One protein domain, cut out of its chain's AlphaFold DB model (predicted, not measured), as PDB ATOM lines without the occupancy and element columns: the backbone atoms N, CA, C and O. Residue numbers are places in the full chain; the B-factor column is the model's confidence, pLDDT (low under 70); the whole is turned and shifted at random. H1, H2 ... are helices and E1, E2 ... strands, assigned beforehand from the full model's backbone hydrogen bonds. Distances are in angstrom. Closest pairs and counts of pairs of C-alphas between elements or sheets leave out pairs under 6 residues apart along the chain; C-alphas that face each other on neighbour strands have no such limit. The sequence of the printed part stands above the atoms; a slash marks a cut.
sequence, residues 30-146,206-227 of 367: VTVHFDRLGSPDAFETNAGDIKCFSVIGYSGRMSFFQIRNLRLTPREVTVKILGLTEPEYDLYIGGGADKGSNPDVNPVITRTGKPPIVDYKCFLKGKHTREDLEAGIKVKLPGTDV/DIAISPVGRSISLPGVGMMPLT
ATOM      1  N   VAL A  30     -36.678 -38.354  21.310       95.88
ATOM      2  CA  VAL A  30     -35.593 -37.461  20.906       95.88
ATOM      3  C   VAL A  30     -34.530 -37.495  21.994       95.88
ATOM      4  O   VAL A  30     -34.812 -37.137  23.134       95.88
ATOM      5  N   THR A  31     -33.311 -37.885  21.646       96.50
ATOM      6  CA  THR A  31     -32.147 -37.794  22.530       96.50
ATOM      7  C   THR A  31     -31.319 -36.580  22.133       96.50
ATOM      8  O   THR A  31     -30.972 -36.406  20.965       96.50
ATOM      9  N   VAL A  32     -31.009 -35.734  23.108       94.88
ATOM     10  CA  VAL A  32     -30.197 -34.530  22.954       94.88
ATOM     11  C   VAL A  32     -28.922 -34.707  23.762       94.88
ATOM     12  O   VAL A  32     -28.979 -34.812  24.983       94.88
ATOM     13  N   HIS A  33     -27.774 -34.707  23.095       93.75
ATOM     14  CA  HIS A  33     -26.461 -34.705  23.741       93.75
ATOM     15  C   HIS A  33     -26.068 -33.255  24.024       93.75
ATOM     16  O   HIS A  33     -25.574 -32.542  23.145       93.75
ATOM     17  N   PHE A  34     -26.382 -32.774  25.229       88.25
ATOM     18  CA  PHE A  34     -26.273 -31.360  25.593       88.25
ATOM     19  C   PHE A  34     -24.823 -30.853  25.576       88.25
ATOM     20  O   PHE A  34     -24.556 -29.726  25.157       88.25
ATOM     21  N   ASP A  35     -23.884 -31.714  25.959       87.94
ATOM     22  CA  ASP A  35     -22.432 -31.513  25.897       87.94
ATOM     23  C   ASP A  35     -21.896 -31.364  24.463       87.94
ATOM     24  O   ASP A  35     -20.802 -30.836  24.262       87.94
ATOM     25  N   ARG A  36     -22.680 -31.790  23.466       87.88
ATOM     26  CA  ARG A  36     -22.340 -31.747  22.038       87.88
ATOM     27  C   ARG A  36     -23.232 -30.831  21.224       87.88
ATOM     28  O   ARG A  36     -23.162 -30.883  19.995       87.88
ATOM     29  N   LEU A  37     -24.070 -29.998  21.851       81.69
ATOM     30  CA  LEU A  37     -24.867 -29.020  21.107       81.69
ATOM     31  C   LEU A  37     -23.972 -28.269  20.110       81.69
ATOM     32  O   LEU A  37     -22.806 -28.009  20.383       81.69
ATOM     33  N   GLY A  38     -24.491 -27.987  18.916       76.25
ATOM     34  CA  GLY A  38     -23.720 -27.375  17.827       76.25
ATOM     35  C   GLY A  38     -22.937 -28.358  16.950       76.25
ATOM     36  O   GLY A  38     -22.490 -27.962  15.874       76.25
ATOM     37  N   SER A  39     -22.823 -29.626  17.350       83.75
ATOM     38  CA  SER A  39     -22.297 -30.704  16.512       83.75
ATOM     39  C   SER A  39     -23.420 -31.409  15.723       83.75
ATOM     40  O   SER A  39     -24.560 -31.459  16.197       83.75
ATOM     41  N   PRO A  40     -23.153 -31.981  14.530       82.75
ATOM     42  CA  PRO A  40     -24.146 -32.749  13.769       82.75
ATOM     43  C   PRO A  40     -24.712 -33.977  14.501       82.75
ATOM     44  O   PRO A  40     -25.823 -34.397  14.195       82.75
ATOM     45  N   ASP A  41     -23.964 -34.542  15.453       87.94
ATOM     46  CA  ASP A  41     -24.347 -35.695  16.281       87.94
ATOM     47  C   ASP A  41     -25.028 -35.301  17.605       87.94
ATOM     48  O   ASP A  41     -25.296 -36.158  18.440       87.94
ATOM     49  N   ALA A  42     -25.350 -34.017  17.806       89.94
ATOM     50  CA  ALA A  42     -26.002 -33.542  19.029       89.94
ATOM     51  C   ALA A  42     -27.418 -34.104  19.239       89.94
ATOM     52  O   ALA A  42     -27.975 -33.980  20.330       89.94
ATOM     53  N   PHE A  43     -28.027 -34.668  18.193       94.38
ATOM     54  CA  PHE A  43     -29.423 -35.084  18.196       94.38
ATOM     55  C   PHE A  43     -29.598 -36.469  17.583       94.38
ATOM     56  O   PHE A  43     -29.165 -36.726  16.461       94.38
ATOM     57  N   GLU A  44     -30.350 -37.311  18.278       94.94
ATOM     58  CA  GLU A  44     -30.831 -38.594  17.778       94.94
ATOM     59  C   GLU A  44     -32.354 -38.640  17.918       94.94
ATOM     60  O   GLU A  44     -32.924 -38.132  18.881       94.94
ATOM     61  N   THR A  45     -33.038 -39.237  16.948       93.88
ATOM     62  CA  THR A  45     -34.493 -39.415  16.997       93.88
ATOM     63  C   THR A  45     -34.872 -40.718  16.312       93.88
ATOM     64  O   THR A  45     -34.352 -41.028  15.239       93.88
ATOM     65  N   ASN A  46     -35.794 -41.476  16.906       93.38
ATOM     66  CA  ASN A  46     -36.401 -42.644  16.254       93.38
ATOM     67  C   ASN A  46     -37.556 -42.255  15.306       93.38
ATOM     68  O   ASN A  46     -38.067 -43.099  14.571       93.38
ATOM     69  N   ALA A  47     -37.936 -40.975  15.283       90.88
ATOM     70  CA  ALA A  47     -38.980 -40.425  14.433       90.88
ATOM     71  C   ALA A  47     -38.392 -39.558  13.307       90.88
ATOM     72  O   ALA A  47     -37.899 -38.451  13.543       90.88
ATOM     73  N   GLY A  48     -38.481 -40.039  12.060       90.12
ATOM     74  CA  GLY A  48     -37.901 -39.374  10.879       90.12
ATOM     75  C   GLY A  48     -38.552 -38.038  10.485       90.12
ATOM     76  O   GLY A  48     -37.982 -37.254   9.725       90.12
ATOM     77  N   ASP A  49     -39.733 -37.761  11.025       92.12
ATOM     78  CA  ASP A  49     -40.520 -36.539  10.848       92.12
ATOM     79  C   ASP A  49     -40.433 -35.584  12.051       92.12
ATOM     80  O   ASP A  49     -41.200 -34.620  12.148       92.12
ATOM     81  N   ILE A  50     -39.478 -35.825  12.950       93.19
ATOM     82  CA  ILE A  50     -39.003 -34.843  13.918       93.19
ATOM     83  C   ILE A  50     -37.681 -34.277  13.414       93.19
ATOM     84  O   ILE A  50     -36.803 -35.003  12.944       93.19
ATOM     85  N   LYS A  51     -37.528 -32.955  13.509       93.31
ATOM     86  CA  LYS A  51     -36.249 -32.289  13.254       93.31
ATOM     87  C   LYS A  51     -35.809 -31.506  14.474       93.31
ATOM     88  O   LYS A  51     -36.607 -30.779  15.063       93.31
ATOM     89  N   CYS A  52     -34.533 -31.636  14.798       91.25
ATOM     90  CA  CYS A  52     -33.903 -30.951  15.909       91.25
ATOM     91  C   CYS A  52     -32.891 -29.938  15.381       91.25
ATOM     92  O   CYS A  52     -32.241 -30.174  14.361       91.25
ATOM     93  N   PHE A  53     -32.780 -28.803  16.061       86.31
ATOM     94  CA  PHE A  53     -31.865 -27.734  15.678       86.31
ATOM     95  C   PHE A  53     -31.192 -27.177  16.925       86.31
ATOM     96  O   PHE A  53     -31.866 -26.817  17.890       86.31
ATOM     97  N   SER A  54     -29.870 -27.050  16.890       80.38
ATOM     98  CA  SER A  54     -29.151 -26.207  17.841       80.38
ATOM     99  C   SER A  54     -29.314 -24.749  17.421       80.38
ATOM    100  O   SER A  54     -29.105 -24.422  16.250       80.38
ATOM    101  N   VAL A  55     -29.633 -23.863  18.362       69.75
ATOM    102  CA  VAL A  55     -29.576 -22.418  18.114       69.75
ATOM    103  C   VAL A  55     -28.519 -21.830  19.028       69.75
ATOM    104  O   VAL A  55     -28.581 -21.955  20.249       69.75
ATOM    105  N   ILE A  56     -27.525 -21.197  18.414       59.22
ATOM    106  CA  ILE A  56     -26.453 -20.530  19.140       59.22
ATOM    107  C   ILE A  56     -27.013 -19.208  19.666       59.22
ATOM    108  O   ILE A  56     -27.409 -18.336  18.891       59.22
ATOM    109  N   GLY A  57     -27.078 -19.068  20.991       53.19
ATOM    110  CA  GLY A  57     -27.410 -17.796  21.622       53.19
ATOM    111  C   GLY A  57     -26.301 -16.758  21.420       53.19
ATOM    112  O   GLY A  57     -25.137 -17.102  21.222       53.19
ATOM    113  N   TYR A  58     -26.643 -15.471  21.539       41.78
ATOM    114  CA  TYR A  58     -25.708 -14.344  21.376       41.78
ATOM    115  C   TYR A  58     -24.478 -14.387  22.304       41.78
ATOM    116  O   TYR A  58     -23.485 -13.721  22.030       41.78
ATOM    117  N   SER A  59     -24.521 -15.161  23.393       50.12
ATOM    118  CA  SER A  59     -23.413 -15.329  24.343       50.12
ATOM    119  C   SER A  59     -22.425 -16.445  23.974       50.12
ATOM    120  O   SER A  59     -21.505 -16.710  24.744       50.12
ATOM    121  N   GLY A  60     -22.626 -17.147  22.852       49.22
ATOM    122  CA  GLY A  60     -21.803 -18.295  22.451       49.22
ATOM    123  C   GLY A  60     -21.998 -19.552  23.312       49.22
ATOM    124  O   GLY A  60     -21.421 -20.591  23.006       49.22
ATOM    125  N   ARG A  61     -22.828 -19.497  24.363       55.12
ATOM    126  CA  ARG A  61     -23.235 -20.668  25.151       55.12
ATOM    127  C   ARG A  61     -24.527 -21.246  24.580       55.12
ATOM    128  O   ARG A  61     -25.528 -20.541  24.460       55.12
ATOM    129  N   MET A  62     -24.505 -22.529  24.231       59.16
ATOM    130  CA  MET A  62     -25.683 -23.251  23.749       59.16
ATOM    131  C   MET A  62     -26.450 -23.820  24.936       59.16
ATOM    132  O   MET A  62     -26.166 -24.909  25.410       59.16
ATOM    133  N   SER A  63     -27.413 -23.050  25.439       67.00
ATOM    134  CA  SER A  63     -28.342 -23.494  26.491       67.00
ATOM    135  C   SER A  63     -29.722 -23.854  25.936       67.00
ATOM    136  O   SER A  63     -30.684 -23.941  26.691       67.00
ATOM    137  N   PHE A  64     -29.835 -23.989  24.612       77.50
ATOM    138  CA  PHE A  64     -31.104 -23.963  23.900       77.50
ATOM    139  C   PHE A  64     -31.073 -24.820  22.631       77.50
ATOM    140  O   PHE A  64     -30.102 -24.797  21.869       77.50
ATOM    141  N   PHE A  65     -32.179 -25.506  22.364       85.56
ATOM    142  CA  PHE A  65     -32.417 -26.250  21.133       85.56
ATOM    143  C   PHE A  65     -33.905 -26.233  20.764       85.56
ATOM    144  O   PHE A  65     -34.770 -25.910  21.574       85.56
ATOM    145  N   GLN A  66     -34.205 -26.574  19.513       87.62
ATOM    146  CA  GLN A  66     -35.569 -26.627  18.993       87.62
ATOM    147  C   GLN A  66     -35.927 -28.042  18.571       87.62
ATOM    148  O   GLN A  66     -35.113 -28.724  17.949       87.62
ATOM    149  N   ILE A  67     -37.169 -28.436  18.830       90.81
ATOM    150  CA  ILE A  67     -37.771 -29.666  18.319       90.81
ATOM    151  C   ILE A  67     -38.961 -29.287  17.449       90.81
ATOM    152  O   ILE A  67     -39.864 -28.564  17.867       90.81
ATOM    153  N   ARG A  68     -38.968 -29.773  16.211       90.88
ATOM    154  CA  ARG A  68     -39.969 -29.439  15.203       90.88
ATOM    155  C   ARG A  68     -40.735 -30.669  14.757       90.88
ATOM    156  O   ARG A  68     -40.133 -31.648  14.319       90.88
ATOM    157  N   ASN A  69     -42.059 -30.559  14.773       91.88
ATOM    158  CA  ASN A  69     -42.967 -31.552  14.219       91.88
ATOM    159  C   ASN A  69     -43.219 -31.283  12.729       91.88
ATOM    160  O   ASN A  69     -43.815 -30.269  12.363       91.88
ATOM    161  N   LEU A  70     -42.792 -32.197  11.855       92.62
ATOM    162  CA  LEU A  70     -43.086 -32.099  10.423       92.62
ATOM    163  C   LEU A  70     -44.489 -32.612  10.070       92.62
ATOM    164  O   LEU A  70     -44.987 -32.288   8.989       92.62
ATOM    165  N   ARG A  71     -45.169 -33.335  10.975       91.12
ATOM    166  CA  ARG A  71     -46.565 -33.753  10.777       91.12
ATOM    167  C   ARG A  71     -47.531 -32.591  10.942       91.12
ATOM    168  O   ARG A  71     -47.275 -31.629  11.665       91.12
ATOM    169  N   LEU A  72     -48.673 -32.711  10.275       90.12
ATOM    170  CA  LEU A  72     -49.797 -31.790  10.432       90.12
ATOM    171  C   LEU A  72     -50.587 -32.064  11.714       90.12
ATOM    172  O   LEU A  72     -51.230 -31.163  12.236       90.12
ATOM    173  N   THR A  73     -50.540 -33.285  12.242       90.25
ATOM    174  CA  THR A  73     -51.224 -33.647  13.484       90.25
ATOM    175  C   THR A  73     -50.357 -33.324  14.702       90.25
ATOM    176  O   THR A  73     -49.135 -33.516  14.638       90.25
ATOM    177  N   PRO A  74     -50.958 -32.877  15.823       89.00
ATOM    178  CA  PRO A  74     -50.255 -32.797  17.099       89.00
ATOM    179  C   PRO A  74     -49.688 -34.157  17.508       89.00
ATOM    180  O   PRO A  74     -50.225 -35.199  17.123       89.00
ATOM    181  N   ARG A  75     -48.611 -34.146  18.291       87.19
ATOM    182  CA  ARG A  75     -47.988 -35.359  18.835       87.19
ATOM    183  C   ARG A  75     -47.270 -35.058  20.142       87.19
ATOM    184  O   ARG A  75     -46.862 -33.925  20.383       87.19
ATOM    185  N   GLU A  76     -47.082 -36.084  20.952       90.81
ATOM    186  CA  GLU A  76     -46.260 -36.020  22.156       90.81
ATOM    187  C   GLU A  76     -44.984 -36.824  21.933       90.81
ATOM    188  O   GLU A  76     -45.019 -37.875  21.294       90.81
ATOM    189  N   VAL A  77     -43.859 -36.300  22.415       93.00
ATOM    190  CA  VAL A  77     -42.538 -36.914  22.254       93.00
ATOM    191  C   VAL A  77     -41.834 -36.962  23.602       93.00
ATOM    192  O   VAL A  77     -42.000 -36.057  24.421       93.00
ATOM    193  N   THR A  78     -41.043 -38.001  23.837       95.88
ATOM    194  CA  THR A  78     -40.157 -38.095  25.001       95.88
ATOM    195  C   THR A  78     -38.810 -37.470  24.640       95.88
ATOM    196  O   THR A  78     -38.130 -37.947  23.735       95.88
ATOM    197  N   VAL A  79     -38.401 -36.417  25.342       95.56
ATOM    198  CA  VAL A  79     -37.112 -35.742  25.135       95.56
ATOM    199  C   VAL A  79     -36.157 -36.134  26.250       95.56
ATOM    200  O   VAL A  79     -36.382 -35.763  27.398       95.56
ATOM    201  N   LYS A  80     -35.095 -36.861  25.911       96.81
ATOM    202  CA  LYS A  80     -34.000 -37.221  26.819       96.81
ATOM    203  C   LYS A  80     -32.848 -36.253  26.626       96.81
ATOM    204  O   LYS A  80     -32.421 -36.043  25.493       96.81
ATOM    205  N   ILE A  81     -32.344 -35.675  27.707       95.38
ATOM    206  CA  ILE A  81     -31.235 -34.722  27.658       95.38
ATOM    207  C   ILE A  81     -30.048 -35.329  28.397       95.38
ATOM    208  O   ILE A  81     -30.083 -35.469  29.612       95.38
ATOM    209  N   LEU A  82     -29.016 -35.704  27.647       95.00
ATOM    210  CA  LEU A  82     -27.795 -36.338  28.142       95.00
ATOM    211  C   LEU A  82     -26.641 -35.331  28.198       95.00
ATOM    212  O   LEU A  82     -26.730 -34.237  27.640       95.00
ATOM    213  N   GLY A  83     -25.538 -35.707  28.849       91.75
ATOM    214  CA  GLY A  83     -24.338 -34.860  28.924       91.75
ATOM    215  C   GLY A  83     -24.466 -33.701  29.917       91.75
ATOM    216  O   GLY A  83     -23.770 -32.693  29.800       91.75
ATOM    217  N   LEU A  84     -25.370 -33.825  30.891       91.38
ATOM    218  CA  LEU A  84     -25.583 -32.854  31.959       91.38
ATOM    219  C   LEU A  84     -24.603 -33.091  33.117       91.38
ATOM    220  O   LEU A  84     -24.402 -34.216  33.570       91.38
ATOM    221  N   THR A  85     -23.986 -32.021  33.617       91.81
ATOM    222  CA  THR A  85     -22.919 -32.098  34.633       91.81
ATOM    223  C   THR A  85     -23.363 -31.681  36.028       91.81
ATOM    224  O   THR A  85     -22.705 -32.024  37.005       91.81
ATOM    225  N   GLU A  86     -24.436 -30.903  36.130       91.94
ATOM    226  CA  GLU A  86     -24.951 -30.374  37.394       91.94
ATOM    227  C   GLU A  86     -26.093 -31.281  37.896       91.94
ATOM    228  O   GLU A  86     -26.717 -31.969  37.090       91.94
ATOM    229  N   PRO A  87     -26.386 -31.330  39.205       93.00
ATOM    230  CA  PRO A  87     -27.421 -32.222  39.737       93.00
ATOM    231  C   PRO A  87     -28.851 -31.747  39.439       93.00
ATOM    232  O   PRO A  87     -29.766 -32.563  39.366       93.00
ATOM    233  N   GLU A  88     -29.056 -30.439  39.261       93.81
ATOM    234  CA  GLU A  88     -30.378 -29.842  39.055       93.81
ATOM    235  C   GLU A  88     -30.354 -28.757  37.976       93.81
ATOM    236  O   GLU A  88     -29.419 -27.948  37.894       93.81
ATOM    237  N   TYR A  89     -31.439 -28.689  37.203       90.06
ATOM    238  CA  TYR A  89     -31.645 -27.699  36.150       90.06
ATOM    239  C   TYR A  89     -33.041 -27.070  36.225       90.06
ATOM    240  O   TYR A  89     -34.039 -27.740  36.483       90.06
ATOM    241  N   ASP A  90     -33.116 -25.777  35.929       86.69
ATOM    242  CA  ASP A  90     -34.345 -25.100  35.537       86.69
ATOM    243  C   ASP A  90     -34.648 -25.437  34.066       86.69
ATOM    244  O   ASP A  90     -33.814 -25.204  33.181       86.69
ATOM    245  N   LEU A  91     -35.838 -25.985  33.803       86.94
ATOM    246  CA  LEU A  91     -36.327 -26.340  32.470       86.94
ATOM    247  C   LEU A  91     -37.291 -25.277  31.946       86.94
ATOM    248  O   LEU A  91     -38.301 -24.954  32.579       86.94
ATOM    249  N   TYR A  92     -37.030 -24.811  30.732       84.12
ATOM    250  CA  TYR A  92     -37.865 -23.854  30.026       84.12
ATOM    251  C   TYR A  92     -38.379 -24.479  28.734       84.12
ATOM    252  O   TYR A  92     -37.598 -24.996  27.935       84.12
ATOM    253  N   ILE A  93     -39.691 -24.401  28.517       81.38
ATOM    254  CA  ILE A  93     -40.339 -24.853  27.284       81.38
ATOM    255  C   ILE A  93     -41.248 -23.740  26.784       81.38
ATOM    256  O   ILE A  93     -42.137 -23.274  27.499       81.38
ATOM    257  N   GLY A  94     -41.036 -23.322  25.542       74.50
ATOM    258  CA  GLY A  94     -41.846 -22.303  24.891       74.50
ATOM    259  C   GLY A  94     -42.044 -22.597  23.415       74.50
ATOM    260  O   GLY A  94     -41.525 -23.567  22.874       74.50
ATOM    261  N   GLY A  95     -42.871 -21.783  22.766       65.81
ATOM    262  CA  GLY A  95     -43.432 -22.154  21.470       65.81
ATOM    263  C   GLY A  95     -44.504 -23.251  21.580       65.81
ATOM    264  O   GLY A  95     -44.693 -23.893  22.611       65.81
ATOM    265  N   GLY A  96     -45.261 -23.418  20.500       55.59
ATOM    266  CA  GLY A  96     -46.287 -24.446  20.337       55.59
ATOM    267  C   GLY A  96     -47.511 -24.432  21.273       55.59
ATOM    268  O   GLY A  96     -47.883 -23.393  21.820       55.59
ATOM    269  N   ALA A  97     -48.202 -25.581  21.377       47.97
ATOM    270  CA  ALA A  97     -49.439 -25.767  22.164       47.97
ATOM    271  C   ALA A  97     -49.201 -25.765  23.682       47.97
ATOM    272  O   ALA A  97     -50.144 -25.626  24.454       47.97
ATOM    273  N   ASP A  98     -47.943 -25.891  24.097       44.81
ATOM    274  CA  ASP A  98     -47.518 -26.017  25.487       44.81
ATOM    275  C   ASP A  98     -47.144 -24.658  26.106       44.81
ATOM    276  O   ASP A  98     -46.283 -24.582  26.993       44.81
ATOM    277  N   LYS A  99     -47.797 -23.577  25.632       50.06
ATOM    278  CA  LYS A  99     -47.713 -22.240  26.241       50.06
ATOM    279  C   LYS A  99     -47.865 -22.431  27.748       50.06
ATOM    280  O   LYS A  99     -48.763 -23.155  28.175       50.06
ATOM    281  N   GLY A 100     -46.949 -21.862  28.532       44.22
ATOM    282  CA  GLY A 100     -46.990 -21.940  29.992       44.22
ATOM    283  C   GLY A 100     -48.397 -21.684  30.546       44.22
ATOM    284  O   GLY A 100     -49.256 -21.124  29.871       44.22
ATOM    285  N   SER A 101     -48.636 -22.106  31.783       38.09
ATOM    286  CA  SER A 101     -49.951 -22.247  32.432       38.09
ATOM    287  C   SER A 101     -50.856 -21.000  32.507       38.09
ATOM    288  O   SER A 101     -51.920 -21.079  33.115       38.09
ATOM    289  N   ASN A 102     -50.494 -19.866  31.899       41.91
ATOM    290  CA  ASN A 102     -51.301 -18.653  31.885       41.91
ATOM    291  C   ASN A 102     -51.589 -18.145  30.448       41.91
ATOM    292  O   ASN A 102     -50.711 -17.539  29.827       41.91
ATOM    293  N   PRO A 103     -52.814 -18.347  29.919       39.53
ATOM    294  CA  PRO A 103     -53.215 -17.880  28.590       39.53
ATOM    295  C   PRO A 103     -53.358 -16.350  28.470       39.53
ATOM    296  O   PRO A 103     -53.369 -15.847  27.346       39.53
ATOM    297  N   ASP A 104     -53.410 -15.612  29.585       41.53
ATOM    298  CA  ASP A 104     -53.536 -14.144  29.610       41.53
ATOM    299  C   ASP A 104     -52.179 -13.419  29.595       41.53
ATOM    300  O   ASP A 104     -52.109 -12.195  29.463       41.53
ATOM    301  N   VAL A 105     -51.073 -14.160  29.690       43.41
ATOM    302  CA  VAL A 105     -49.727 -13.592  29.632       43.41
ATOM    303  C   VAL A 105     -49.226 -13.689  28.199       43.41
ATOM    304  O   VAL A 105     -48.590 -14.658  27.790       43.41
ATOM    305  N   ASN A 106     -49.487 -12.645  27.413       42.34
ATOM    306  CA  ASN A 106     -48.639 -12.371  26.260       42.34
ATOM    307  C   ASN A 106     -47.243 -12.046  26.822       42.34
ATOM    308  O   ASN A 106     -47.099 -11.017  27.481       42.34
ATOM    309  N   PRO A 107     -46.196 -12.859  26.578       51.78
ATOM    310  CA  PRO A 107     -44.885 -12.665  27.207       51.78
ATOM    311  C   PRO A 107     -44.150 -11.428  26.666       51.78
ATOM    312  O   PRO A 107     -43.010 -11.166  27.033       51.78
ATOM    313  N   VAL A 108     -44.789 -10.677  25.767       49.69
ATOM    314  CA  VAL A 108     -44.254  -9.500  25.101       49.69
ATOM    315  C   VAL A 108     -44.462  -8.280  25.992       49.69
ATOM    316  O   VAL A 108     -45.501  -7.625  25.943       49.69
ATOM    317  N   ILE A 109     -43.442  -7.920  26.768       52.72
ATOM    318  CA  ILE A 109     -43.393  -6.608  27.411       52.72
ATOM    319  C   ILE A 109     -43.053  -5.587  26.320       52.72
ATOM    320  O   ILE A 109     -41.891  -5.412  25.940       52.72
ATOM    321  N   THR A 110     -44.065  -4.902  25.793       49.53
ATOM    322  CA  THR A 110     -43.868  -3.752  24.904       49.53
ATOM    323  C   THR A 110     -43.554  -2.511  25.737       49.53
ATOM    324  O   THR A 110     -44.407  -2.028  26.480       49.53
ATOM    325  N   ARG A 111     -42.337  -1.970  25.611       49.28
ATOM    326  CA  ARG A 111     -41.982  -0.641  26.136       49.28
ATOM    327  C   ARG A 111     -41.877   0.339  24.971       49.28
ATOM    328  O   ARG A 111     -41.247   0.021  23.966       49.28
ATOM    329  N   THR A 112     -42.463   1.528  25.104       48.28
ATOM    330  CA  THR A 112     -42.407   2.577  24.075       48.28
ATOM    331  C   THR A 112     -40.954   2.859  23.678       48.28
ATOM    332  O   THR A 112     -40.112   3.106  24.539       48.28
ATOM    333  N   GLY A 113     -40.643   2.778  22.381       50.44
ATOM    334  CA  GLY A 113     -39.299   3.035  21.850       50.44
ATOM    335  C   GLY A 113     -38.261   1.929  22.087       50.44
ATOM    336  O   GLY A 113     -37.086   2.148  21.799       50.44
ATOM    337  N   LYS A 114     -38.649   0.750  22.598       44.31
ATOM    338  CA  LYS A 114     -37.753  -0.409  22.741       44.31
ATOM    339  C   LYS A 114     -38.301  -1.637  22.010       44.31
ATOM    340  O   LYS A 114     -39.520  -1.785  21.913       44.31
ATOM    341  N   PRO A 115     -37.423  -2.533  21.522       42.97
ATOM    342  CA  PRO A 115     -37.857  -3.817  21.001       42.97
ATOM    343  C   PRO A 115     -38.658  -4.577  22.070       42.97
ATOM    344  O   PRO A 115     -38.335  -4.466  23.257       42.97
ATOM    345  N   PRO A 116     -39.687  -5.339  21.675       49.41
ATOM    346  CA  PRO A 116     -40.406  -6.216  22.587       49.41
ATOM    347  C   PRO A 116     -39.441  -7.142  23.341       49.41
ATOM    348  O   PRO A 116     -38.621  -7.816  22.718       49.41
ATOM    349  N   ILE A 117     -39.544  -7.180  24.673       54.03
ATOM    350  CA  ILE A 117     -38.777  -8.111  25.513       54.03
ATOM    351  C   ILE A 117     -39.701  -9.265  25.883       54.03
ATOM    352  O   ILE A 117     -40.782  -9.040  26.425       54.03
ATOM    353  N   VAL A 118     -39.269 -10.486  25.580       55.19
ATOM    354  CA  VAL A 118     -39.954 -11.715  25.979       55.19
ATOM    355  C   VAL A 118     -39.538 -12.058  27.413       55.19
ATOM    356  O   VAL A 118     -38.349 -12.266  27.660       55.19
ATOM    357  N   ASP A 119     -40.478 -12.100  28.365       58.81
ATOM    358  CA  ASP A 119     -40.177 -12.555  29.733       58.81
ATOM    359  C   ASP A 119     -40.121 -14.089  29.787       58.81
ATOM    360  O   ASP A 119     -41.143 -14.778  29.794       58.81
ATOM    361  N   TYR A 120     -38.901 -14.624  29.833       58.94
ATOM    362  CA  TYR A 120     -38.620 -16.061  29.855       58.94
ATOM    363  C   TYR A 120     -39.176 -16.778  31.093       58.94
ATOM    364  O   TYR A 120     -39.372 -17.993  31.051       58.94
ATOM    365  N   LYS A 121     -39.492 -16.052  32.178       59.59
ATOM    366  CA  LYS A 121     -40.150 -16.632  33.360       59.59
ATOM    367  C   LYS A 121     -41.507 -17.249  33.022       59.59
ATOM    368  O   LYS A 121     -41.929 -18.178  33.698       59.59
ATOM    369  N   CYS A 122     -42.151 -16.788  31.948       58.59
ATOM    370  CA  CYS A 122     -43.418 -17.333  31.461       58.59
ATOM    371  C   CYS A 122     -43.280 -18.733  30.831       58.59
ATOM    372  O   CYS A 122     -44.290 -19.383  30.570       58.59
ATOM    373  N   PHE A 123     -42.050 -19.191  30.575       70.06
ATOM    374  CA  PHE A 123     -41.751 -20.492  29.969       70.06
ATOM    375  C   PHE A 123     -41.104 -21.486  30.937       70.06
ATOM    376  O   PHE A 123     -40.851 -22.621  30.540       70.06
ATOM    377  N   LEU A 124     -40.832 -21.091  32.187       74.00
ATOM    378  CA  LEU A 124     -40.301 -21.998  33.205       74.00
ATOM    379  C   LEU A 124     -41.341 -23.087  33.499       74.00
ATOM    380  O   LEU A 124     -42.430 -22.792  33.990       74.00
ATOM    381  N   LYS A 125     -41.004 -24.342  33.203       79.25
ATOM    382  CA  LYS A 125     -41.828 -25.508  33.556       79.25
ATOM    383  C   LYS A 125     -41.513 -26.012  34.963       79.25
ATOM    384  O   LYS A 125     -42.399 -26.555  35.614       79.25
ATOM    385  N   GLY A 126     -40.303 -25.753  35.457       83.88
ATOM    386  CA  GLY A 126     -39.912 -26.031  36.832       83.88
ATOM    387  C   GLY A 126     -38.457 -26.456  36.959       83.88
ATOM    388  O   GLY A 126     -37.689 -26.403  35.996       83.88
ATOM    389  N   LYS A 127     -38.107 -26.874  38.173       89.56
ATOM    390  CA  LYS A 127     -36.829 -27.509  38.490       89.56
ATOM    391  C   LYS A 127     -36.927 -29.009  38.249       89.56
ATOM    392  O   LYS A 127     -37.926 -29.615  38.629       89.56
ATOM    393  N   HIS A 128     -35.882 -29.579  37.672       93.31
ATOM    394  CA  HIS A 128     -35.755 -31.007  37.408       93.31
ATOM    395  C   HIS A 128     -34.378 -31.493  37.842       93.31
ATOM    396  O   HIS A 128     -33.389 -30.763  37.715       93.31
ATOM    397  N   THR A 129     -34.312 -32.728  38.333       96.38
ATOM    398  CA  THR A 129     -33.023 -33.384  38.557       96.38
ATOM    399  C   THR A 129     -32.402 -33.770  37.217       96.38
ATOM    400  O   THR A 129     -33.093 -33.892  36.199       96.38
ATOM    401  N   ARG A 130     -31.085 -33.969  37.202       95.38
ATOM    402  CA  ARG A 130     -30.395 -34.533  36.039       95.38
ATOM    403  C   ARG A 130     -31.018 -35.867  35.632       95.38
ATOM    404  O   ARG A 130     -31.297 -36.067  34.455       95.38
ATOM    405  N   GLU A 131     -31.262 -36.741  36.602       96.62
ATOM    406  CA  GLU A 131     -31.807 -38.076  36.377       96.62
ATOM    407  C   GLU A 131     -33.200 -38.011  35.723       96.62
ATOM    408  O   GLU A 131     -33.476 -38.787  34.808       96.62
ATOM    409  N   ASP A 132     -34.045 -37.042  36.106       95.56
ATOM    410  CA  ASP A 132     -35.351 -36.822  35.463       95.56
ATOM    411  C   ASP A 132     -35.209 -36.431  33.982       95.56
ATOM    412  O   ASP A 132     -35.936 -36.930  33.120       95.56
ATOM    413  N   LEU A 133     -34.272 -35.528  33.667       95.38
ATOM    414  CA  LEU A 133     -34.044 -35.053  32.298       95.38
ATOM    415  C   LEU A 133     -33.395 -36.125  31.408       95.38
ATOM    416  O   LEU A 133     -33.719 -36.217  30.221       95.38
ATOM    417  N   GLU A 134     -32.518 -36.957  31.973       96.25
ATOM    418  CA  GLU A 134     -31.895 -38.094  31.285       96.25
ATOM    419  C   GLU A 134     -32.896 -39.241  31.050       96.25
ATOM    420  O   GLU A 134     -32.882 -39.870  29.986       96.25
ATOM    421  N   ALA A 135     -33.809 -39.485  32.002       95.31
ATOM    422  CA  ALA A 135     -34.907 -40.445  31.850       95.31
ATOM    423  C   ALA A 135     -35.886 -40.018  30.744       95.31
ATOM    424  O   ALA A 135     -36.350 -40.852  29.954       95.31
ATOM    425  N   GLY A 136     -36.123 -38.711  30.643       95.19
ATOM    426  CA  GLY A 136     -36.825 -38.063  29.552       95.19
ATOM    427  C   GLY A 136     -38.139 -37.419  29.977       95.19
ATOM    428  O   GLY A 136     -38.914 -37.966  30.758       95.19
ATOM    429  N   ILE A 137     -38.414 -36.253  29.402       93.25
ATOM    430  CA  ILE A 137     -39.619 -35.461  29.659       93.25
ATOM    431  C   ILE A 137     -40.595 -35.561  28.487       93.25
ATOM    432  O   ILE A 137     -40.189 -35.578  27.325       93.25
ATOM    433  N   LYS A 138     -41.898 -35.598  28.770       91.88
ATOM    434  CA  LYS A 138     -42.931 -35.541  27.727       91.88
ATOM    435  C   LYS A 138     -43.109 -34.101  27.252       91.88
ATOM    436  O   LYS A 138     -43.320 -33.199  28.061       91.88
ATOM    437  N   VAL A 139     -43.041 -33.893  25.941       89.19
ATOM    438  CA  VAL A 139     -43.197 -32.584  25.296       89.19
ATOM    439  C   VAL A 139     -44.269 -32.672  24.220       89.19
ATOM    440  O   VAL A 139     -44.187 -33.511  23.318       89.19
ATOM    441  N   LYS A 140     -45.268 -31.784  24.278       86.25
ATOM    442  CA  LYS A 140     -46.329 -31.724  23.268       86.25
ATOM    443  C   LYS A 140     -45.919 -30.811  22.124       86.25
ATOM    444  O   LYS A 140     -45.809 -29.595  22.273       86.25
ATOM    445  N   LEU A 141     -45.755 -31.397  20.945       86.19
ATOM    446  CA  LEU A 141     -45.549 -30.656  19.711       86.19
ATOM    447  C   LEU A 141     -46.914 -30.404  19.055       86.19
ATOM    448  O   LEU A 141     -47.669 -31.354  18.812       86.19
ATOM    449  N   PRO A 142     -47.267 -29.150  18.737       83.44
ATOM    450  CA  PRO A 142     -48.539 -28.874  18.088       83.44
ATOM    451  C   PRO A 142     -48.556 -29.415  16.654       83.44
ATOM    452  O   PRO A 142     -47.525 -29.684  16.028       83.44
ATOM    453  N   GLY A 143     -49.773 -29.563  16.142       87.00
ATOM    454  CA  GLY A 143     -50.035 -29.760  14.727       87.00
ATOM    455  C   GLY A 143     -50.125 -28.430  13.988       87.00
ATOM    456  O   GLY A 143     -49.811 -27.367  14.528       87.00
ATOM    457  N   THR A 144     -50.564 -28.496  12.737       89.50
ATOM    458  CA  THR A 144     -50.852 -27.298  11.958       89.50
ATOM    459  C   THR A 144     -52.066 -26.579  12.531       89.50
ATOM    460  O   THR A 144     -53.035 -27.210  12.947       89.50
ATOM    461  N   ASP A 145     -52.008 -25.252  12.514       86.31
ATOM    462  CA  ASP A 145     -53.159 -24.387  12.791       86.31
ATOM    463  C   ASP A 145     -53.787 -23.862  11.484       86.31
ATOM    464  O   ASP A 145     -54.716 -23.063  11.494       86.31
ATOM    465  N   VAL A 146     -53.284 -24.285  10.319       91.00
ATOM    466  CA  VAL A 146     -53.889 -23.954   9.026       91.00
ATOM    467  C   VAL A 146     -55.092 -24.877   8.796       91.00
ATOM    468  O   VAL A 146     -54.908 -26.096   8.791       91.00
ATOM    469  N   ASP A 206     -39.437 -24.780  21.513       83.00
ATOM    470  CA  ASP A 206     -38.174 -24.266  21.993       83.00
ATOM    471  C   ASP A 206     -37.916 -24.831  23.396       83.00
ATOM    472  O   ASP A 206     -38.748 -24.650  24.290       83.00
ATOM    473  N   ILE A 207     -36.779 -25.497  23.603       85.88
ATOM    474  CA  ILE A 207     -36.394 -26.069  24.899       85.88
ATOM    475  C   ILE A 207     -35.067 -25.459  25.337       85.88
ATOM    476  O   ILE A 207     -34.084 -25.456  24.592       85.88
ATOM    477  N   ALA A 208     -35.039 -24.948  26.564       84.94
ATOM    478  CA  ALA A 208     -33.830 -24.468  27.210       84.94
ATOM    479  C   ALA A 208     -33.681 -25.099  28.591       84.94
ATOM    480  O   ALA A 208     -34.668 -25.341  29.283       84.94
ATOM    481  N   ILE A 209     -32.439 -25.310  29.005       85.56
ATOM    482  CA  ILE A 209     -32.115 -25.768  30.353       85.56
ATOM    483  C   ILE A 209     -30.959 -24.954  30.920       85.56
ATOM    484  O   ILE A 209     -30.059 -24.524  30.192       85.56
ATOM    485  N   SER A 210     -30.975 -24.740  32.231       84.94
ATOM    486  CA  SER A 210     -29.896 -24.051  32.940       84.94
ATOM    487  C   SER A 210     -29.692 -24.628  34.322       84.94
ATOM    488  O   SER A 210     -30.685 -24.894  34.988       84.94
ATOM    489  N   PRO A 211     -28.444 -24.796  34.784       87.06
ATOM    490  CA  PRO A 211     -28.192 -25.209  36.154       87.06
ATOM    491  C   PRO A 211     -28.915 -24.302  37.146       87.06
ATOM    492  O   PRO A 211     -28.903 -23.074  36.981       87.06
ATOM    493  N   VAL A 212     -29.509 -24.893  38.181       82.69
ATOM    494  CA  VAL A 212     -30.236 -24.133  39.204       82.69
ATOM    495  C   VAL A 212     -29.334 -23.051  39.803       82.69
ATOM    496  O   VAL A 212     -28.163 -23.267  40.114       82.69
ATOM    497  N   GLY A 213     -29.882 -21.843  39.942       72.62
ATOM    498  CA  GLY A 213     -29.154 -20.688  40.475       72.62
ATOM    499  C   GLY A 213     -28.278 -19.960  39.451       72.62
ATOM    500  O   GLY A 213     -27.738 -18.899  39.767       72.62
ATOM    501  N   ARG A 214     -28.178 -20.453  38.208       73.00
ATOM    502  CA  ARG A 214     -27.604 -19.693  37.089       73.00
ATOM    503  C   ARG A 214     -28.718 -18.993  36.318       73.00
ATOM    504  O   ARG A 214     -29.652 -19.623  35.835       73.00
ATOM    505  N   SER A 215     -28.602 -17.673  36.180       59.00
ATOM    506  CA  SER A 215     -29.515 -16.899  35.338       59.00
ATOM    507  C   SER A 215     -29.260 -17.223  33.871       59.00
ATOM    508  O   SER A 215     -28.139 -17.032  33.386       59.00
ATOM    509  N   ILE A 216     -30.300 -17.638  33.142       61.62
ATOM    510  CA  ILE A 216     -30.254 -17.555  31.687       61.62
ATOM    511  C   ILE A 216     -30.463 -16.093  31.315       61.62
ATOM    512  O   ILE A 216     -31.575 -15.626  31.069       61.62
ATOM    513  N   SER A 217     -29.377 -15.328  31.265       52.12
ATOM    514  CA  SER A 217     -29.392 -14.121  30.458       52.12
ATOM    515  C   SER A 217     -29.539 -14.591  29.007       52.12
ATOM    516  O   SER A 217     -28.549 -14.974  28.386       52.12
ATOM    517  N   LEU A 218     -30.767 -14.583  28.479       53.00
ATOM    518  CA  LEU A 218     -31.081 -14.757  27.056       53.00
ATOM    519  C   LEU A 218     -31.255 -13.390  26.360       53.00
ATOM    520  O   LEU A 218     -32.321 -13.141  25.791       53.00
ATOM    521  N   PRO A 219     -30.289 -12.444  26.380       37.78
ATOM    522  CA  PRO A 219     -30.408 -11.281  25.522       37.78
ATOM    523  C   PRO A 219     -30.304 -11.773  24.070       37.78
ATOM    524  O   PRO A 219     -29.258 -12.238  23.628       37.78
ATOM    525  N   GLY A 220     -31.423 -11.730  23.347       42.47
ATOM    526  CA  GLY A 220     -31.482 -11.977  21.905       42.47
ATOM    527  C   GLY A 220     -31.932 -13.373  21.458       42.47
ATOM    528  O   GLY A 220     -32.145 -13.563  20.265       42.47
ATOM    529  N   VAL A 221     -32.168 -14.327  22.367       44.59
ATOM    530  CA  VAL A 221     -32.872 -15.575  22.011       44.59
ATOM    531  C   VAL A 221     -34.358 -15.340  22.232       44.59
ATOM    532  O   VAL A 221     -34.904 -15.602  23.299       44.59
ATOM    533  N   GLY A 222     -35.016 -14.746  21.239       50.34
ATOM    534  CA  GLY A 222     -36.467 -14.670  21.250       50.34
ATOM    535  C   GLY A 222     -37.026 -16.077  21.088       50.34
ATOM    536  O   GLY A 222     -37.139 -16.534  19.954       50.34
ATOM    537  N   MET A 223     -37.385 -16.743  22.190       52.34
ATOM    538  CA  MET A 223     -38.432 -17.770  22.151       52.34
ATOM    539  C   MET A 223     -39.638 -17.064  21.549       52.34
ATOM    540  O   MET A 223     -40.226 -16.207  22.207       52.34
ATOM    541  N   MET A 224     -39.879 -17.246  20.250       49.09
ATOM    542  CA  MET A 224     -40.757 -16.340  19.518       49.09
ATOM    543  C   MET A 224     -42.194 -16.624  19.951       49.09
ATOM    544  O   MET A 224     -42.725 -17.679  19.593       49.09
ATOM    545  N   PRO A 225     -42.886 -15.704  20.653       49.38
ATOM    546  CA  PRO A 225     -44.329 -15.784  20.672       49.38
ATOM    547  C   PRO A 225     -44.766 -15.561  19.229       49.38
ATOM    548  O   PRO A 225     -44.582 -14.479  18.668       49.38
ATOM    549  N   LEU A 226     -45.311 -16.591  18.591       53.97
ATOM    550  CA  LEU A 226     -45.985 -16.401  17.318       53.97
ATOM    551  C   LEU A 226     -47.251 -15.599  17.606       53.97
ATOM    552  O   LEU A 226     -48.289 -16.137  17.982       53.97
ATOM    553  N   THR A 227     -47.130 -14.278  17.486       53.34
ATOM    554  CA  THR A 227     -48.240 -13.327  17.591       53.34
ATOM    555  C   THR A 227     -49.235 -13.512  16.448       53.34
ATOM    556  O   THR A 227     -50.408 -13.167  16.587       53.34
TER     557      THR A 227
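Overview. This is residues 30 to 146 and 206 to 227 of the 367 residues of an uncharacterized protein of Armatimonadetes bacterium (UniProt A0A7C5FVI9). Two strongly twisted sheets, the smaller one only just so, form a sandwich, partly face to face, with the short helix H2 at one end, beside E5 and the start of E6, and a long low-confidence loop, residues 95 to 119, reaching far out from the body. The larger sheet runs E3, E4, E9, E6, E7, all antiparallel; the smaller runs E2, E1, E5, E8 and is mixed. The printed part has 139 residues, with nine named strands and two named helices in the order E1, E2, E3, E4, E5, E6, H1, E7, H2, E8, E9. It is mostly strand, though under half of the residues, 60, are in named elements. The whole is compact, with a radius of gyration of the C-alphas of 15.0 A and spans of 45 by 39 by 26 A.

Along the chain. E1, residues 30 to 33, begins at C-alpha 30 (-35.593, -37.461, 20.906). E2 is residues 43 to 45, E3 residues 50 to 54, and E4 residues 64 to 69, 17.1 A long. E5, residues 75 to 82, is the longest strand at 22.3 A; E6, residues 88 to 94, measures 19.7 A. H1, residues 120 to 123, is joined to E7, residues 124 to 129, by a tight link with 0 residues between them. H2, residues 130 to 135, and E8, residues 137 to 141, follow. E9, residues 206 to 211, is 17.4 A long and ends at C-alpha 211 (-28.192, -25.209, 36.154).

Arrangement. In the larger sheet, N 51 and O 68 of the hairpin E3 and E4 are 3.0 A apart, N 65 and O 207 of E4 and E9 2.9 A, N 92 and O 208 of E6 and E9 2.8 A, and N 89 and O 128 of E6 and E7 2.9 A, within hydrogen-bond range. In the smaller sheet, E1 and E5 are parallel at 21 degrees, with N 32 and O 80 2.8 A apart; N 44 and O 31 of the hairpin E1 and E2 are 2.9 A apart, and N 77 and O 139 of antiparallel E5 and E8 2.9 A. The sheets' facing parts are 8.6 A centre to centre. H2 stands at the smaller sheet's level, 0.9 A; its closest C-alphas with E5 are those of Glu 134 and Ile 81, 5.0 A. H1 is on the larger sheet at a height of 6.0 A, over none of its strands. Every O i to N i+4 pair in H2 is within hydrogen-bond range; H1 is too short for one.

Size, cuts and confidence. The C-alphas farthest apart are those of Asn 46 and Thr 112, 46.3 A. Residues 147 to 205 are not printed; C-alphas 146 and 206 are 20.4 A apart across the cut. The link E6 to H1 is long, with 25 residues. Mean pLDDT of the printed part is 75.2; residues 55 to 63, 95 to 122 and 215 to 227 are under 70.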